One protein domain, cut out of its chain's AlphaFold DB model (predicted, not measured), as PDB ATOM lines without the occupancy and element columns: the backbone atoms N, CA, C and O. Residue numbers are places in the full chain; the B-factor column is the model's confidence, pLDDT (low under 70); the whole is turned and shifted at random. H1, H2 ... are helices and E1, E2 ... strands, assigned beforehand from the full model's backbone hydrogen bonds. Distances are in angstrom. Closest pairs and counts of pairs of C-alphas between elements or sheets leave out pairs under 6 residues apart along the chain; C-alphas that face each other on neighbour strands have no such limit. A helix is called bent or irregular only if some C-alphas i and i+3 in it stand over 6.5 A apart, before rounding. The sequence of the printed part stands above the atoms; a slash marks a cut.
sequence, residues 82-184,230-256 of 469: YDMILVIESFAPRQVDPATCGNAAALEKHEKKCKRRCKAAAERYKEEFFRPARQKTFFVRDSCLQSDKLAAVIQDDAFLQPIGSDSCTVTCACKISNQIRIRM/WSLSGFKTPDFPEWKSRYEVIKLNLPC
ATOM      1  N   TYR A  82     116.148  88.449 108.014       77.88
ATOM      2  CA  TYR A  82     115.250  88.864 109.078       77.88
ATOM      3  C   TYR A  82     116.075  89.354 110.261       77.88
ATOM      4  O   TYR A  82     117.117  88.778 110.561       77.88
ATOM      5  N   ASP A  83     115.615  90.392 110.947       78.12
ATOM      6  CA  ASP A  83     116.120  90.719 112.275       78.12
ATOM      7  C   ASP A  83     115.106  90.203 113.299       78.12
ATOM      8  O   ASP A  83     113.929  90.561 113.271       78.12
ATOM      9  N   MET A  84     115.570  89.339 114.197       79.44
ATOM     10  CA  MET A  84     114.841  88.941 115.390       79.44
ATOM     11  C   MET A  84     115.217  89.883 116.529       79.44
ATOM     12  O   MET A  84     116.396  90.042 116.849       79.44
ATOM     13  N   ILE A  85     114.216  90.490 117.152       83.12
ATOM     14  CA  ILE A  85     114.372  91.297 118.359       83.12
ATOM     15  C   ILE A  85     113.933  90.416 119.527       83.12
ATOM     16  O   ILE A  85     112.740  90.222 119.741       83.12
ATOM     17  N   LEU A  86     114.891  89.847 120.262       79.75
ATOM     18  CA  LEU A  86     114.636  89.068 121.475       79.75
ATOM     19  C   LEU A  86     114.698  89.992 122.692       79.75
ATOM     20  O   LEU A  86     115.781  90.425 123.093       79.75
ATOM     21  N   VAL A  87     113.545  90.267 123.293       84.06
ATOM     22  CA  VAL A  87     113.424  91.042 124.529       84.06
ATOM     23  C   VAL A  87     113.269  90.089 125.705       84.06
ATOM     24  O   VAL A  87     112.357  89.266 125.740       84.06
ATOM     25  N   ILE A  88     114.146  90.231 126.689       83.38
ATOM     26  CA  ILE A  88     114.112  89.485 127.944       83.38
ATOM     27  C   ILE A  88     113.909  90.501 129.060       83.38
ATOM     28  O   ILE A  88     114.666  91.466 129.160       83.38
ATOM     29  N   GLU A  89     112.873  90.322 129.869       86.88
ATOM     30  CA  GLU A  89     112.471  91.291 130.882       86.88
ATOM     31  C   GLU A  89     112.163  90.641 132.226       86.88
ATOM     32  O   GLU A  89     111.665  89.521 132.296       86.88
ATOM     33  N   SER A  90     112.475  91.351 133.304       86.06
ATOM     34  CA  SER A  90     112.191  90.931 134.669       86.06
ATOM     35  C   SER A  90     111.637  92.094 135.473       86.06
ATOM     36  O   SER A  90     112.119  93.225 135.372       86.06
ATOM     37  N   PHE A  91     110.647  91.781 136.303       85.44
ATOM     38  CA  PHE A  91     110.055  92.687 137.271       85.44
ATOM     39  C   PHE A  91     110.345  92.123 138.658       85.44
ATOM     40  O   PHE A  91     109.878  91.044 139.006       85.44
ATOM     41  N   ALA A  92     111.148  92.843 139.438       84.12
ATOM     42  CA  ALA A  92     111.526  92.458 140.792       84.12
ATOM     43  C   ALA A  92     110.837  93.395 141.802       84.12
ATOM     44  O   ALA A  92     111.426  94.424 142.165       84.12
ATOM     45  N   PRO A  93     109.601  93.082 142.240       83.00
ATOM     46  CA  PRO A  93     108.940  93.809 143.314       83.00
ATOM     47  C   PRO A  93     109.706  93.625 144.625       83.00
ATOM     48  O   PRO A  93     110.156  92.529 144.965       83.00
ATOM     49  N   ARG A  94     109.861  94.709 145.383       79.44
ATOM     50  CA  ARG A  94     110.389  94.697 146.749       79.44
ATOM     51  C   ARG A  94     109.525  95.577 147.633       79.44
ATOM     52  O   ARG A  94     109.382  96.766 147.354       79.44
ATOM     53  N   GLN A  95     109.005  95.001 148.713       78.50
ATOM     54  CA  GLN A  95     108.424  95.792 149.792       78.50
ATOM     55  C   GLN A  95     109.494  96.732 150.357       78.50
ATOM     56  O   GLN A  95     110.672  96.372 150.452       78.50
ATOM     57  N   VAL A  96     109.081  97.955 150.672       78.50
ATOM     58  CA  VAL A  96     109.927  98.998 151.255       78.50
ATOM     59  C   VAL A  96     109.212  99.622 152.444       78.50
ATOM     60  O   VAL A  96     107.985  99.578 152.522       78.50
ATOM     61  N   ASP A  97     109.977 100.207 153.364       76.81
ATOM     62  CA  ASP A  97     109.413 100.833 154.558       76.81
ATOM     63  C   ASP A  97     108.418 101.946 154.188       76.81
ATOM     64  O   ASP A  97     108.680 102.677 153.224       76.81
ATOM     65  N   PRO A  98     107.345 102.165 154.977       74.31
ATOM     66  CA  PRO A  98     106.343 103.204 154.717       74.31
ATOM     67  C   PRO A  98     106.938 104.606 154.506       74.31
ATOM     68  O   PRO A  98     106.464 105.366 153.671       74.31
ATOM     69  N   ALA A  99     108.052 104.927 155.177       72.56
ATOM     70  CA  ALA A  99     108.786 106.191 155.021       72.56
ATOM     71  C   ALA A  99     109.432 106.398 153.628       72.56
ATOM     72  O   ALA A  99     109.881 107.499 153.297       72.56
ATOM     73  N   THR A 100     109.493 105.346 152.808       72.25
ATOM     74  CA  THR A 100     109.900 105.388 151.393       72.25
ATOM     75  C   THR A 100     108.739 105.842 150.505       72.25
ATOM     76  O   THR A 100     108.950 106.445 149.452       72.25
ATOM     77  N   CYS A 101     107.503 105.569 150.927       70.12
ATOM     78  CA  CYS A 101     106.288 105.829 150.171       70.12
ATOM     79  C   CYS A 101     105.981 107.333 150.191       70.12
ATOM     80  O   CYS A 101     105.743 107.925 151.238       70.12
ATOM     81  N   GLY A 102     106.043 107.971 149.018       68.38
ATOM     82  CA  GLY A 102     105.894 109.425 148.876       68.38
ATOM     83  C   GLY A 102     107.190 110.235 149.035       68.38
ATOM     84  O   GLY A 102     107.179 111.438 148.788       68.38
ATOM     85  N   ASN A 103     108.327 109.611 149.367       79.00
ATOM     86  CA  ASN A 103     109.616 110.301 149.444       79.00
ATOM     87  C   ASN A 103     110.402 110.170 148.125       79.00
ATOM     88  O   ASN A 103     111.022 109.141 147.845       79.00
ATOM     89  N   ALA A 104     110.428 111.244 147.330       76.69
ATOM     90  CA  ALA A 104     111.107 111.277 146.033       76.69
ATOM     91  C   ALA A 104     112.619 110.970 146.111       76.69
ATOM     92  O   ALA A 104     113.147 110.273 145.248       76.69
ATOM     93  N   ALA A 105     113.315 111.418 147.162       81.12
ATOM     94  CA  ALA A 105     114.745 111.138 147.339       81.12
ATOM     95  C   ALA A 105     115.005 109.662 147.701       81.12
ATOM     96  O   ALA A 105     116.025 109.083 147.315       81.12
ATOM     97  N   ALA A 106     114.068 109.027 148.412       75.75
ATOM     98  CA  ALA A 106     114.122 107.593 148.669       75.75
ATOM     99  C   ALA A 106     113.873 106.791 147.377       75.75
ATOM    100  O   ALA A 106     114.623 105.855 147.091       75.75
ATOM    101  N   LEU A 107     112.909 107.207 146.546       75.31
ATOM    102  CA  LEU A 107     112.675 106.608 145.229       75.31
ATOM    103  C   LEU A 107     113.904 106.723 144.312       75.31
ATOM    104  O   LEU A 107     114.349 105.712 143.775       75.31
ATOM    105  N   GLU A 108     114.521 107.901 144.201       81.75
ATOM    106  CA  GLU A 108     115.721 108.115 143.371       81.75
ATOM    107  C   GLU A 108     116.905 107.224 143.824       81.75
ATOM    108  O   GLU A 108     117.663 106.676 143.015       81.75
ATOM    109  N   LYS A 109     117.053 107.003 145.139       83.88
ATOM    110  CA  LYS A 109     118.034 106.057 145.703       83.88
ATOM    111  C   LYS A 109     117.735 104.611 145.290       83.88
ATOM    112  O   LYS A 109     118.669 103.846 145.027       83.88
ATOM    113  N   HIS A 110     116.460 104.232 145.224       81.06
ATOM    114  CA  HIS A 110     116.027 102.922 144.745       81.06
ATOM    115  C   HIS A 110     116.212 102.764 143.230       81.06
ATOM    116  O   HIS A 110     116.757 101.747 142.808       81.06
ATOM    117  N   GLU A 111     115.887 103.775 142.427       81.00
ATOM    118  CA  GLU A 111     116.118 103.805 140.977       81.00
ATOM    119  C   GLU A 111     117.604 103.605 140.645       81.00
ATOM    120  O   GLU A 111     117.973 102.667 139.932       81.00
ATOM    121  N   LYS A 112     118.497 104.375 141.285       84.81
ATOM    122  CA  LYS A 112     119.960 104.206 141.169       84.81
ATOM    123  C   LYS A 112     120.424 102.790 141.549       84.81
ATOM    124  O   LYS A 112     121.422 102.306 141.007       84.81
ATOM    125  N   LYS A 113     119.721 102.107 142.462       85.12
ATOM    126  CA  LYS A 113     119.991 100.712 142.857       85.12
ATOM    127  C   LYS A 113     119.462  99.714 141.819       85.12
ATOM    128  O   LYS A 113     120.199  98.790 141.474       85.12
ATOM    129  N   CYS A 114     118.253  99.913 141.286       83.75
ATOM    130  CA  CYS A 114     117.691  99.121 140.188       83.75
ATOM    131  C   CYS A 114     118.592  99.199 138.944       83.75
ATOM    132  O   CYS A 114     119.016  98.159 138.447       83.75
ATOM    133  N   LYS A 115     119.005 100.407 138.531       84.94
ATOM    134  CA  LYS A 115     119.922 100.654 137.403       84.94
ATOM    135  C   LYS A 115     121.228  99.869 137.502       84.94
ATOM    136  O   LYS A 115     121.622  99.166 136.571       84.94
ATOM    137  N   ARG A 116     121.901  99.940 138.659       87.56
ATOM    138  CA  ARG A 116     123.151  99.196 138.913       87.56
ATOM    139  C   ARG A 116     122.948  97.684 138.808       87.56
ATOM    140  O   ARG A 116     123.781  97.005 138.211       87.56
ATOM    141  N   ARG A 117     121.844  97.170 139.354       86.94
ATOM    142  CA  ARG A 117     121.501  95.740 139.331       86.94
ATOM    143  C   ARG A 117     121.123  95.255 137.941       86.94
ATOM    144  O   ARG A 117     121.627  94.222 137.521       86.94
ATOM    145  N   CYS A 118     120.299  96.006 137.212       84.69
ATOM    146  CA  CYS A 118     119.918  95.668 135.845       84.69
ATOM    147  C   CYS A 118     121.142  95.656 134.925       84.69
ATOM    148  O   CYS A 118     121.335  94.707 134.170       84.69
ATOM    149  N   LYS A 119     122.049  96.633 135.066       85.12
ATOM    150  CA  LYS A 119     123.327  96.623 134.347       85.12
ATOM    151  C   LYS A 119     124.179  95.392 134.690       85.12
ATOM    152  O   LYS A 119     124.703  94.763 133.780       85.12
ATOM    153  N   ALA A 120     124.297  95.022 135.968       85.88
ATOM    154  CA  ALA A 120     125.042  93.828 136.377       85.88
ATOM    155  C   ALA A 120     124.413  92.528 135.833       85.88
ATOM    156  O   ALA A 120     125.129  91.672 135.317       85.88
ATOM    157  N   ALA A 121     123.083  92.409 135.879       83.75
ATOM    158  CA  ALA A 121     122.351  91.304 135.268       83.75
ATOM    159  C   ALA A 121     122.569  91.256 133.747       83.75
ATOM    160  O   ALA A 121     122.811  90.188 133.200       83.75
ATOM    161  N   ALA A 122     122.566  92.402 133.066       80.50
ATOM    162  CA  ALA A 122     122.785  92.469 131.628       80.50
ATOM    163  C   ALA A 122     124.227  92.140 131.201       80.50
ATOM    164  O   ALA A 122     124.409  91.508 130.163       80.50
ATOM    165  N   GLU A 123     125.251  92.511 131.978       80.94
ATOM    166  CA  GLU A 123     126.624  92.036 131.728       80.94
ATOM    167  C   GLU A 123     126.753  90.529 131.982       80.94
ATOM    168  O   GLU A 123     127.301  89.820 131.142       80.94
ATOM    169  N   ARG A 124     126.147  90.000 133.054       82.31
ATOM    170  CA  ARG A 124     126.115  88.552 133.299       82.31
ATOM    171  C   ARG A 124     125.392  87.790 132.182       82.31
ATOM    172  O   ARG A 124     125.888  86.765 131.724       82.31
ATOM    173  N   TYR A 125     124.265  88.314 131.698       78.19
ATOM    174  CA  TYR A 125     123.566  87.783 130.528       78.19
ATOM    175  C   TYR A 125     124.484  87.782 129.302       78.19
ATOM    176  O   TYR A 125     124.637  86.745 128.671       78.19
ATOM    177  N   LYS A 126     125.158  88.899 128.990       75.50
ATOM    178  CA  LYS A 126     126.119  88.969 127.873       75.50
ATOM    179  C   LYS A 126     127.216  87.911 127.986       75.50
ATOM    180  O   LYS A 126     127.570  87.310 126.974       75.50
ATOM    181  N   GLU A 127     127.762  87.684 129.177       74.56
ATOM    182  CA  GLU A 127     128.805  86.680 129.400       74.56
ATOM    183  C   GLU A 127     128.282  85.252 129.211       74.56
ATOM    184  O   GLU A 127     128.834  84.513 128.395       74.56
ATOM    185  N   GLU A 128     127.206  84.873 129.906       73.38
ATOM    186  CA  GLU A 128     126.624  83.526 129.827       73.38
ATOM    187  C   GLU A 128     126.048  83.221 128.434       73.38
ATOM    188  O   GLU A 128     126.100  82.081 127.976       73.38
ATOM    189  N   PHE A 129     125.553  84.236 127.725       70.19
ATOM    190  CA  PHE A 129     124.885  84.081 126.438       70.19
ATOM    191  C   PHE A 129     125.827  84.217 125.231       70.19
ATOM    192  O   PHE A 129     125.875  83.340 124.363       70.19
ATOM    193  N   PHE A 130     126.620  85.292 125.156       66.06
ATOM    194  CA  PHE A 130     127.441  85.573 123.973       66.06
ATOM    195  C   PHE A 130     128.784  84.842 123.963       66.06
ATOM    196  O   PHE A 130     129.329  84.611 122.880       66.06
ATOM    197  N   ARG A 131     129.328  84.437 125.120       61.97
ATOM    198  CA  ARG A 131     130.583  83.667 125.157       61.97
ATOM    199  C   ARG A 131     130.406  82.269 124.543       61.97
ATOM    200  O   ARG A 131     131.170  81.963 123.624       61.97
ATOM    201  N   PRO A 132     129.381  81.460 124.896       56.81
ATOM    202  CA  PRO A 132     129.144  80.181 124.229       56.81
ATOM    203  C   PRO A 132     128.684  80.345 122.778       56.81
ATOM    204  O   PRO A 132     129.077  79.540 121.937       56.81
ATOM    205  N   ALA A 133     127.908  81.392 122.460       56.28
ATOM    206  CA  ALA A 133     127.477  81.673 121.088       56.28
ATOM    207  C   ALA A 133     128.653  81.967 120.136       56.28
ATOM    208  O   ALA A 133     128.573  81.652 118.955       56.28
ATOM    209  N   ARG A 134     129.754  82.541 120.644       55.09
ATOM    210  CA  ARG A 134     130.993  82.776 119.881       55.09
ATOM    211  C   ARG A 134     131.924  81.565 119.810       55.09
ATOM    212  O   ARG A 134     132.689  81.467 118.858       55.09
ATOM    213  N   GLN A 135     131.910  80.696 120.822       49.81
ATOM    214  CA  GLN A 135     132.808  79.535 120.910       49.81
ATOM    215  C   GLN A 135     132.261  78.300 120.191       49.81
ATOM    216  O   GLN A 135     133.016  77.575 119.549       49.81
ATOM    217  N   LYS A 136     130.952  78.055 120.283       48.19
ATOM    218  CA  LYS A 136     130.273  77.048 119.462       48.19
ATOM    219  C   LYS A 136     130.070  77.623 118.057       48.19
ATOM    220  O   LYS A 136     129.932  78.830 117.892       48.19
ATOM    221  N   THR A 137     130.042  76.755 117.051       46.97
ATOM    222  CA  THR A 137     130.106  77.025 115.597       46.97
ATOM    223  C   THR A 137     128.897  77.768 114.983       46.97
ATOM    224  O   THR A 137     128.578  77.618 113.807       46.97
ATOM    225  N   PHE A 138     128.240  78.641 115.748       46.81
ATOM    226  CA  PHE A 138     127.053  79.409 115.363       46.81
ATOM    227  C   PHE A 138     127.307  80.597 114.425       46.81
ATOM    228  O   PHE A 138     126.342  81.210 113.990       46.81
ATOM    229  N   PHE A 139     128.569  80.914 114.114       46.03
ATOM    230  CA  PHE A 139     128.960  81.939 113.130       46.03
ATOM    231  C   PHE A 139     129.719  81.355 111.928       46.03
ATOM    232  O   PHE A 139     130.375  82.077 111.177       46.03
ATOM    233  N   VAL A 140     129.657  80.032 111.737       42.84
ATOM    234  CA  VAL A 140     130.187  79.379 110.531       42.84
ATOM    235  C   VAL A 140     129.347  79.796 109.315       42.84
ATOM    236  O   VAL A 140     128.182  80.165 109.446       42.84
ATOM    237  N   ARG A 141     129.936  79.731 108.117       40.56
ATOM    238  CA  ARG A 141     129.342  80.130 106.825       40.56
ATOM    239  C   ARG A 141     127.947  79.545 106.534       40.56
ATOM    240  O   ARG A 141     127.175  80.177 105.812       40.56
ATOM    241  N   ASP A 142     127.636  78.385 107.110       44.47
ATOM    242  CA  ASP A 142     126.363  77.664 106.956       44.47
ATOM    243  C   ASP A 142     125.406  77.833 108.151       44.47
ATOM    244  O   ASP A 142     124.316  77.263 108.175       44.47
ATOM    245  N   SER A 143     125.780  78.652 109.137       54.94
ATOM    246  CA  SER A 143     124.876  79.072 110.205       54.94
ATOM    247  C   SER A 143     123.840  80.078 109.695       54.94
ATOM    248  O   SER A 143     124.079  80.875 108.784       54.94
ATOM    249  N   CYS A 144     122.674  80.078 110.330       64.38
ATOM    250  CA  CYS A 144     121.636  81.071 110.087       64.38
ATOM    251  C   CYS A 144     121.895  82.418 110.774       64.38
ATOM    252  O   CYS A 144     121.110  83.338 110.571       64.38
ATOM    253  N   LEU A 145     122.957  82.583 111.568       64.94
ATOM    254  CA  LEU A 145     123.201  83.811 112.328       64.94
ATOM    255  C   LEU A 145     124.278  84.652 111.651       64.94
ATOM    256  O   LEU A 145     125.441  84.272 111.586       64.94
ATOM    257  N   GLN A 146     123.889  85.820 111.142       56.44
ATOM    258  CA  GLN A 146     124.772  86.620 110.286       56.44
ATOM    259  C   GLN A 146     125.568  87.717 110.999       56.44
ATOM    260  O   GLN A 146     126.393  88.363 110.355       56.44
ATOM    261  N   SER A 147     125.295  87.994 112.277       52.66
ATOM    262  CA  SER A 147     125.887  89.139 112.982       52.66
ATOM    263  C   SER A 147     126.824  88.706 114.105       52.66
ATOM    264  O   SER A 147     126.368  88.242 115.148       52.66
ATOM    265  N   ASP A 148     128.124  88.966 113.937       48.31
ATOM    266  CA  ASP A 148     129.132  88.935 115.013       48.31
ATOM    267  C   ASP A 148     128.788  89.913 116.160       48.31
ATOM    268  O   ASP A 148     129.163  89.729 117.327       48.31
ATOM    269  N   LYS A 149     128.040  90.962 115.806       48.03
ATOM    270  CA  LYS A 149     127.498  92.006 116.671       48.03
ATOM    271  C   LYS A 149     126.055  91.689 117.017       48.03
ATOM    272  O   LYS A 149     125.116  92.226 116.428       48.03
ATOM    273  N   LEU A 150     125.897  90.838 118.017       56.19
ATOM    274  CA  LEU A 150     124.662  90.767 118.782       56.19
ATOM    275  C   LEU A 150     124.583  92.046 119.627       56.19
ATOM    276  O   LEU A 150     125.335  92.228 120.587       56.19
ATOM    277  N   ALA A 151     123.743  92.986 119.196       56.72
ATOM    278  CA  ALA A 151     123.578  94.272 119.858       56.72
ATOM    279  C   ALA A 151     122.540  94.133 120.978       56.72
ATOM    280  O   ALA A 151     121.337  94.110 120.717       56.72
ATOM    281  N   ALA A 152     123.018  94.030 122.219       57.62
ATOM    282  CA  ALA A 152     122.187  94.059 123.418       57.62
ATOM    283  C   ALA A 152     121.968  95.511 123.874       57.62
ATOM    284  O   ALA A 152     122.864  96.134 124.451       57.62
ATOM    285  N   VAL A 153     120.775  96.045 123.618       65.25
ATOM    286  CA  VAL A 153     120.292  97.316 124.169       65.25
ATOM    287  C   VAL A 153     119.686  97.041 125.543       65.25
ATOM    288  O   VAL A 153     118.792  96.210 125.676       65.25
ATOM    289  N   ILE A 154     120.177  97.735 126.567       59.94
ATOM    290  CA  ILE A 154     119.704  97.594 127.949       59.94
ATOM    291  C   ILE A 154     118.773  98.769 128.251       59.94
ATOM    292  O   ILE A 154     119.129  99.918 127.990       59.94
ATOM    293  N   GLN A 155     117.596  98.469 128.792       66.19
ATOM    294  CA  GLN A 155     116.628  99.422 129.324       66.19
ATOM    295  C   GLN A 155     116.382  99.061 130.794       66.19
ATOM    296  O   GLN A 155     116.202  97.889 131.134       66.19
ATOM    297  N   ASP A 156     116.440 100.054 131.673       68.25
ATOM    298  CA  ASP A 156     116.318  99.884 133.118       68.25
ATOM    299  C   ASP A 156     115.414 100.978 133.683       68.25
ATOM    300  O   ASP A 156     115.673 102.156 133.452       68.25
ATOM    301  N   ASP A 157     114.374 100.571 134.409       60.50
ATOM    302  CA  ASP A 157     113.356 101.453 134.977       60.50
ATOM    303  C   ASP A 157     113.054 101.037 136.428       60.50
ATOM    304  O   ASP A 157     113.220  99.878 136.827       60.50
ATOM    305  N   ALA A 158     112.588 101.977 137.247       58.34
ATOM    306  CA  ALA A 158     112.110 101.696 138.596       58.34
ATOM    307  C   ALA A 158     110.855 102.515 138.879       58.34
ATOM    308  O   ALA A 158     110.845 103.724 138.666       58.34
ATOM    309  N   PHE A 159     109.809 101.867 139.386       68.62
ATOM    310  CA  PHE A 159     108.548 102.536 139.697       68.62
ATOM    311  C   PHE A 159     107.958 102.052 141.022       68.62
ATOM    312  O   PHE A 159     108.237 100.946 141.492       68.62
ATOM    313  N   LEU A 160     107.151 102.914 141.642       58.12
ATOM    314  CA  LEU A 160     106.380 102.584 142.836       58.12
ATOM    315  C   LEU A 160     105.033 101.987 142.447       58.12
ATOM    316  O   LEU A 160     104.346 102.506 141.570       58.12
ATOM    317  N   GLN A 161     104.633 100.950 143.172       64.38
ATOM    318  CA  GLN A 161     103.289 100.400 143.151       64.38
ATOM    319  C   GLN A 161     102.741 100.426 144.590       64.38
ATOM    320  O   GLN A 161     103.323  99.781 145.469       64.38
ATOM    321  N   PRO A 162     101.683 101.204 144.885       56.03
ATOM    322  CA  PRO A 162     101.088 101.233 146.219       56.03
ATOM    323  C   PRO A 162     100.372  99.908 146.514       56.03
ATOM    324  O   PRO A 162      99.710  99.353 145.637       56.03
ATOM    325  N   ILE A 163     100.484  99.413 147.748       56.47
ATOM    326  CA  ILE A 163      99.793  98.205 148.235       56.47
ATOM    327  C   ILE A 163      98.991  98.576 149.497       56.47
ATOM    328  O   ILE A 163      99.145  98.003 150.574       56.47
ATOM    329  N   GLY A 164      98.155  99.609 149.368       58.16
ATOM    330  CA  GLY A 164      97.351 100.180 150.452       58.16
ATOM    331  C   GLY A 164      97.780 101.595 150.849       58.16
ATOM    332  O   GLY A 164      98.567 102.235 150.153       58.16
ATOM    333  N   SER A 165      97.224 102.084 151.959       57.38
ATOM    334  CA  SER A 165      97.457 103.430 152.504       57.38
ATOM    335  C   SER A 165      98.868 103.620 153.062       57.38
ATOM    336  O   SER A 165      99.472 104.667 152.850       57.38
ATOM    337  N   ASP A 166      99.399 102.592 153.728       63.09
ATOM    338  CA  ASP A 166     100.613 102.688 154.551       63.09
ATOM    339  C   ASP A 166     101.736 101.755 154.074       63.09
ATOM    340  O   ASP A 166     102.737 101.581 154.762       63.09
ATOM    341  N   SER A 167     101.594 101.131 152.899       71.94
ATOM    342  CA  SER A 167     102.644 100.290 152.321       71.94
ATOM    343  C   SER A 167     102.758 100.471 150.810       71.94
ATOM    344  O   SER A 167     101.768 100.610 150.088       71.94
ATOM    345  N   CYS A 168     103.991 100.454 150.316       75.00
ATOM    346  CA  CYS A 168     104.284 100.481 148.895       75.00
ATOM    347  C   CYS A 168     105.386  99.481 148.560       75.00
ATOM    348  O   CYS A 168     106.202  99.080 149.391       75.00
ATOM    349  N   THR A 169     105.398  99.076 147.300       82.88
ATOM    350  CA  THR A 169     106.423  98.226 146.717       82.88
ATOM    351  C   THR A 169     107.173  99.022 145.664       82.88
ATOM    352  O   THR A 169     106.570  99.698 144.831       82.88
ATOM    353  N   VAL A 170     108.502  98.948 145.693       81.88
ATOM    354  CA  VAL A 170     109.339  99.390 144.576       81.88
ATOM    355  C   VAL A 170     109.509  98.204 143.643       81.88
ATOM    356  O   VAL A 170     110.107  97.197 144.025       81.88
ATOM    357  N   THR A 171     109.049  98.342 142.407       83.88
ATOM    358  CA  THR A 171     109.289  97.362 141.350       83.88
ATOM    359  C   THR A 171     110.454  97.845 140.495       83.88
ATOM    360  O   THR A 171     110.355  98.852 139.794       83.88
ATOM    361  N   CYS A 172     111.583  97.129 140.555       85.06
ATOM    362  CA  CYS A 172     112.646  97.297 139.565       85.06
ATOM    363  C   CYS A 172     112.237  96.554 138.287       85.06
ATOM    364  O   CYS A 172     112.040  95.340 138.340       85.06
ATOM    365  N   ALA A 173     112.177  97.245 137.151       85.62
ATOM    366  CA  ALA A 173     112.036  96.630 135.838       85.62
ATOM    367  C   ALA A 173     113.393  96.626 135.121       85.62
ATOM    368  O   ALA A 173     114.082  97.643 135.036       85.62
ATOM    369  N   CYS A 174     113.796  95.468 134.608       85.25
ATOM    370  CA  CYS A 174     115.010  95.321 133.816       85.25
ATOM    371  C   CYS A 174     114.674  94.659 132.490       85.25
ATOM    372  O   CYS A 174     114.028  93.614 132.481       85.25
ATOM    373  N   LYS A 175     115.114  95.251 131.380       86.62
ATOM    374  CA  LYS A 175     114.786  94.804 130.029       86.62
ATOM    375  C   LYS A 175     116.038  94.789 129.155       86.62
ATOM    376  O   LYS A 175     116.731  95.790 128.998       86.62
ATOM    377  N   ILE A 176     116.315  93.640 128.556       82.44
ATOM    378  CA  ILE A 176     117.463  93.400 127.684       82.44
ATOM    379  C   ILE A 176     116.913  93.066 126.300       82.44
ATOM    380  O   ILE A 176     116.273  92.036 126.111       82.44
ATOM    381  N   SER A 177     117.135  93.951 125.332       81.69
ATOM    382  CA  SER A 177     116.690  93.795 123.949       81.69
ATOM    383  C   SER A 177     117.872  93.434 123.060       81.69
ATOM    384  O   SER A 177     118.769  94.247 122.851       81.69
ATOM    385  N   ASN A 178     117.864  92.227 122.508       76.38
ATOM    386  CA  ASN A 178     118.910  91.712 121.637       76.38
ATOM    387  C   ASN A 178     118.426  91.742 120.190       76.38
ATOM    388  O   ASN A 178     117.464  91.052 119.857       76.38
ATOM    389  N   GLN A 179     119.098  92.505 119.327       76.25
ATOM    390  CA  GLN A 179     118.853  92.454 117.885       76.25
ATOM    391  C   GLN A 179     119.776  91.415 117.243       76.25
ATOM    392  O   GLN A 179     121.002  91.476 117.386       76.25
ATOM    393  N   ILE A 180     119.173  90.445 116.556       75.25
ATOM    394  CA  ILE A 180     119.837  89.227 116.100       75.25
ATOM    395  C   ILE A 180     119.447  88.946 114.650       75.25
ATOM    396  O   ILE A 180     118.297  88.626 114.357       75.25
ATOM    397  N   ARG A 181     120.405  89.066 113.724       74.62
ATOM    398  CA  ARG A 181     120.138  88.854 112.297       74.62
ATOM    399  C   ARG A 181     120.141  87.376 111.921       74.62
ATOM    400  O   ARG A 181     121.150  86.693 112.101       74.62
ATOM    401  N   ILE A 182     119.046  86.948 111.302       73.56
ATOM    402  CA  ILE A 182     118.780  85.598 110.814       73.56
ATOM    403  C   ILE A 182     118.774  85.578 109.278       73.56
ATOM    404  O   ILE A 182     118.001  86.288 108.631       73.56
ATOM    405  N   ARG A 183     119.595  84.706 108.691       72.56
ATOM    406  CA  ARG A 183     119.479  84.217 107.313       72.56
ATOM    407  C   ARG A 183     118.775  82.873 107.343       72.56
ATOM    408  O   ARG A 183     119.248  81.941 107.992       72.56
ATOM    409  N   MET A 184     117.678  82.751 106.610       71.19
ATOM    410  CA  MET A 184     116.935  81.495 106.584       71.19
ATOM    411  C   MET A 184     117.710  80.412 105.818       71.19
ATOM    412  O   MET A 184     118.304  80.703 104.769       71.19
ATOM    413  N   TRP A 230     117.627  80.594 124.005       62.28
ATOM    414  CA  TRP A 230     118.136  81.951 124.278       62.28
ATOM    415  C   TRP A 230     117.283  82.774 125.258       62.28
ATOM    416  O   TRP A 230     117.744  83.799 125.753       62.28
ATOM    417  N   SER A 231     116.069  82.312 125.562       61.38
ATOM    418  CA  SER A 231     115.151  82.761 126.617       61.38
ATOM    419  C   SER A 231     115.493  82.168 127.978       61.38
ATOM    420  O   SER A 231     114.772  82.392 128.944       61.38
ATOM    421  N   LEU A 232     116.611  81.443 128.042       59.78
ATOM    422  CA  LEU A 232     117.313  81.086 129.260       59.78
ATOM    423  C   LEU A 232     116.561  80.087 130.147       59.78
ATOM    424  O   LEU A 232     116.095  80.409 131.241       59.78
ATOM    425  N   SER A 233     116.584  78.821 129.740       48.47
ATOM    426  CA  SER A 233     116.453  77.700 130.671       48.47
ATOM    427  C   SER A 233     117.606  77.716 131.695       48.47
ATOM    428  O   SER A 233     118.622  77.051 131.529       48.47
ATOM    429  N   GLY A 234     117.453  78.514 132.760       54.16
ATOM    430  CA  GLY A 234     118.363  78.550 133.913       54.16
ATOM    431  C   GLY A 234     118.957  79.912 134.297       54.16
ATOM    432  O   GLY A 234     119.579  79.991 135.355       54.16
ATOM    433  N   PHE A 235     118.761  80.993 133.527       67.75
ATOM    434  CA  PHE A 235     119.283  82.312 133.927       67.75
ATOM    435  C   PHE A 235     118.463  82.895 135.070       67.75
ATOM    436  O   PHE A 235     117.389  83.466 134.888       67.75
ATOM    437  N   LYS A 236     119.011  82.756 136.271       66.19
ATOM    438  CA  LYS A 236     118.506  83.386 137.482       66.19
ATOM    439  C   LYS A 236     119.586  84.313 138.002       66.19
ATOM    440  O   LYS A 236     120.731  83.902 138.195       66.19
ATOM    441  N   THR A 237     119.221  85.561 138.270       69.19
ATOM    442  CA  THR A 237     120.085  86.457 139.043       69.19
ATOM    443  C   THR A 237     119.464  86.642 140.428       69.19
ATOM    444  O   THR A 237     118.240  86.709 140.519       69.19
ATOM    445  N   PRO A 238     120.250  86.763 141.513       74.25
ATOM    446  CA  PRO A 238     119.687  86.936 142.856       74.25
ATOM    447  C   PRO A 238     118.788  88.173 143.001       74.25
ATOM    448  O   PRO A 238     117.947  88.231 143.892       74.25
ATOM    449  N   ASP A 239     118.969  89.174 142.134       75.81
ATOM    450  CA  ASP A 239     118.203  90.417 142.162       75.81
ATOM    451  C   ASP A 239     116.983  90.444 141.230       75.81
ATOM    452  O   ASP A 239     116.103  91.278 141.455       75.81
ATOM    453  N   PHE A 240     116.935  89.534 140.252       77.31
ATOM    454  CA  PHE A 240     115.874  89.328 139.260       77.31
ATOM    455  C   PHE A 240     115.705  87.806 139.051       77.31
ATOM    456  O   PHE A 240     116.458  87.219 138.255       77.31
ATOM    457  N   PRO A 241     114.808  87.151 139.817       71.25
ATOM    458  CA  PRO A 241     114.681  85.691 139.847       71.25
ATOM    459  C   PRO A 241     113.825  85.128 138.703       71.25
ATOM    460  O   PRO A 241     114.050  83.997 138.278       71.25
ATOM    461  N   GLU A 242     112.875  85.917 138.200       82.06
ATOM    462  CA  GLU A 242     111.937  85.543 137.141       82.06
ATOM    463  C   GLU A 242     112.165  86.413 135.909       82.06
ATOM    464  O   GLU A 242     112.058  87.637 135.984       82.06
ATOM    465  N   TRP A 243     112.458  85.786 134.773       81.19
ATOM    466  CA  TRP A 243     112.608  86.459 133.485       81.19
ATOM    467  C   TRP A 243     111.543  85.951 132.520       81.19
ATOM    468  O   TRP A 243     111.354  84.747 132.365       81.19
ATOM    469  N   LYS A 244     110.855  86.880 131.857       83.38
ATOM    470  CA  LYS A 244     109.920  86.620 130.765       83.38
ATOM    471  C   LYS A 244     110.610  86.988 129.451       83.38
ATOM    472  O   LYS A 244     111.332  87.981 129.378       83.38
ATOM    473  N   SER A 245     110.408  86.190 128.408       81.62
ATOM    474  CA  SER A 245     110.956  86.451 127.074       81.62
ATOM    475  C   SER A 245     109.842  86.683 126.066       81.62
ATOM    476  O   SER A 245     108.926  85.869 125.962       81.62
ATOM    477  N   ARG A 246     109.981  87.727 125.257       84.00
ATOM    478  CA  ARG A 246     109.159  87.983 124.073       84.00
ATOM    479  C   ARG A 246     110.066  88.229 122.879       84.00
ATOM    480  O   ARG A 246     111.188  88.709 123.038       84.00
ATOM    481  N   TYR A 247     109.601  87.894 121.686       82.56
ATOM    482  CA  TYR A 247     110.369  88.127 120.472       82.56
ATOM    483  C   TYR A 247     109.495  88.681 119.358       82.56
ATOM    484  O   TYR A 247     108.305  88.388 119.276       82.56
ATOM    485  N   GLU A 248     110.124  89.457 118.491       85.31
ATOM    486  CA  GLU A 248     109.563  89.949 117.239       85.31
ATOM    487  C   GLU A 248     110.503  89.531 116.103       85.31
ATOM    488  O   GLU A 248     111.716  89.443 116.308       85.31
ATOM    489  N   VAL A 249     109.969  89.255 114.911       80.69
ATOM    490  CA  VAL A 249     110.778  88.962 113.720       80.69
ATOM    491  C   VAL A 249     110.359  89.887 112.591       80.69
ATOM    492  O   VAL A 249     109.221  89.849 112.132       80.69
ATOM    493  N   ILE A 250     111.299  90.700 112.123       81.94
ATOM    494  CA  ILE A 250     111.076  91.717 111.101       81.94
ATOM    495  C   ILE A 250     111.801  91.287 109.830       81.94
ATOM    496  O   ILE A 250     113.007  91.031 109.849       81.94
ATOM    497  N   LYS A 251     111.083  91.216 108.705       78.12
ATOM    498  CA  LYS A 251     111.699  90.955 107.399       78.12
ATOM    499  C   LYS A 251     112.502  92.167 106.943       78.12
ATOM    500  O   LYS A 251     112.008  93.291 106.925       78.12
ATOM    501  N   LEU A 252     113.734  91.922 106.522       70.19
ATOM    502  CA  LEU A 252     114.622  92.939 105.988       70.19
ATOM    503  C   LEU A 252     114.521  92.982 104.469       70.19
ATOM    504  O   LEU A 252     114.673  91.963 103.795       70.19
ATOM    505  N   ASN A 253     114.373  94.185 103.920       65.56
ATOM    506  CA  ASN A 253     114.462  94.423 102.481       65.56
ATOM    507  C   ASN A 253     115.935  94.508 102.016       65.56
ATOM    508  O   ASN A 253     116.359  95.486 101.404       65.56
ATOM    509  N   LEU A 254     116.746  93.518 102.406       57.91
ATOM    510  CA  LEU A 254     118.178  93.426 102.116       57.91
ATOM    511  C   LEU A 254     118.554  91.968 101.795       57.91
ATOM    512  O   LEU A 254     118.178  91.073 102.555       57.91
ATOM    513  N   PRO A 255     119.325  91.704 100.723       54.84
ATOM    514  CA  PRO A 255     119.765  90.353 100.388       54.84
ATOM    515  C   PRO A 255     120.788  89.836 101.409       54.84
ATOM    516  O   PRO A 255     121.783  90.505 101.698       54.84
ATOM    517  N   CYS A 256     120.583  88.614 101.906       57.41
ATOM    518  CA  CYS A 256     121.459  87.994 102.907       57.41
ATOM    519  C   CYS A 256     122.917  87.827 102.463       57.41
ATOM    520  O   CYS A 256     123.823  87.791 103.295       57.41
TER     521      CYS A 256
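This is residues 82 to 184 and 230 to 256 of the 469 residues of an uncharacterized protein of Protomyces lactucae-debilis (UniProt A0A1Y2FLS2). A long, twisted sheet of four antiparallel strands has one long helix, H1, running along one of its faces, over E2 and E3. The shorter edge strand E4 pairs with residues 82 to 89 of E1. The printed part has 130 residues with one named helix and four named strands, in the order E1, H1, E2, E3, E4; across the sheet the order is E2, E3, E1, E4, and the class is mixed. The whole is loose, with a radius of gyration of the C-alphas of 18.2 A, and only just elongated, spanning 59 by 30 by 22 A.

E1, residues 82 to 96, begins at C-alpha 82 (115.250, 88.864, 109.078) and is 43.7 A long. H1, residues 104 to 135, is 45.9 A long and neither bent nor irregular, but only just: C-alphas 129 and 132 are 6.2 A apart. E2, residues 151 to 162, measures 35.3 A, and E3, residues 168 to 183, 47.2 A. E4, residues 244 to 252, measures 26.0 A and ends at C-alpha 252 (114.622, 92.939, 105.988).

Inner strands E3 and E1 are antiparallel at 167 degrees, with N 88 and O 176 within hydrogen-bond range at 2.8 A. The same range holds N 155 and O 175, 2.8 A, in the antiparallel hairpin E2 and E3, and N 85 and O 248, 2.8 A, between antiparallel E1 and E4. H1 is on the sheet in two layers, a helix on one face, at a height over the sheet of 8.0 A and along the strands, 24 degrees from E3 on the local plane. The closest C-alphas of H1 and E2 are those of Glu 111 and Ala 158, 5.1 A. E1, H1 and E2 form a split strand-helix-strand unit, two strands running the same way with E3 between them, and its crossover is right-handed. In H1, 27 of 28 O i to N i+4 pairs are within hydrogen-bond range.

Residues 185 to 229 are cut out, with C-alphas 184 and 230 17.7 A apart. The link from H1 to E2 is long, 15 residues. Mean pLDDT of the printed part is 71.3; residues 130 to 166 are among those under 70.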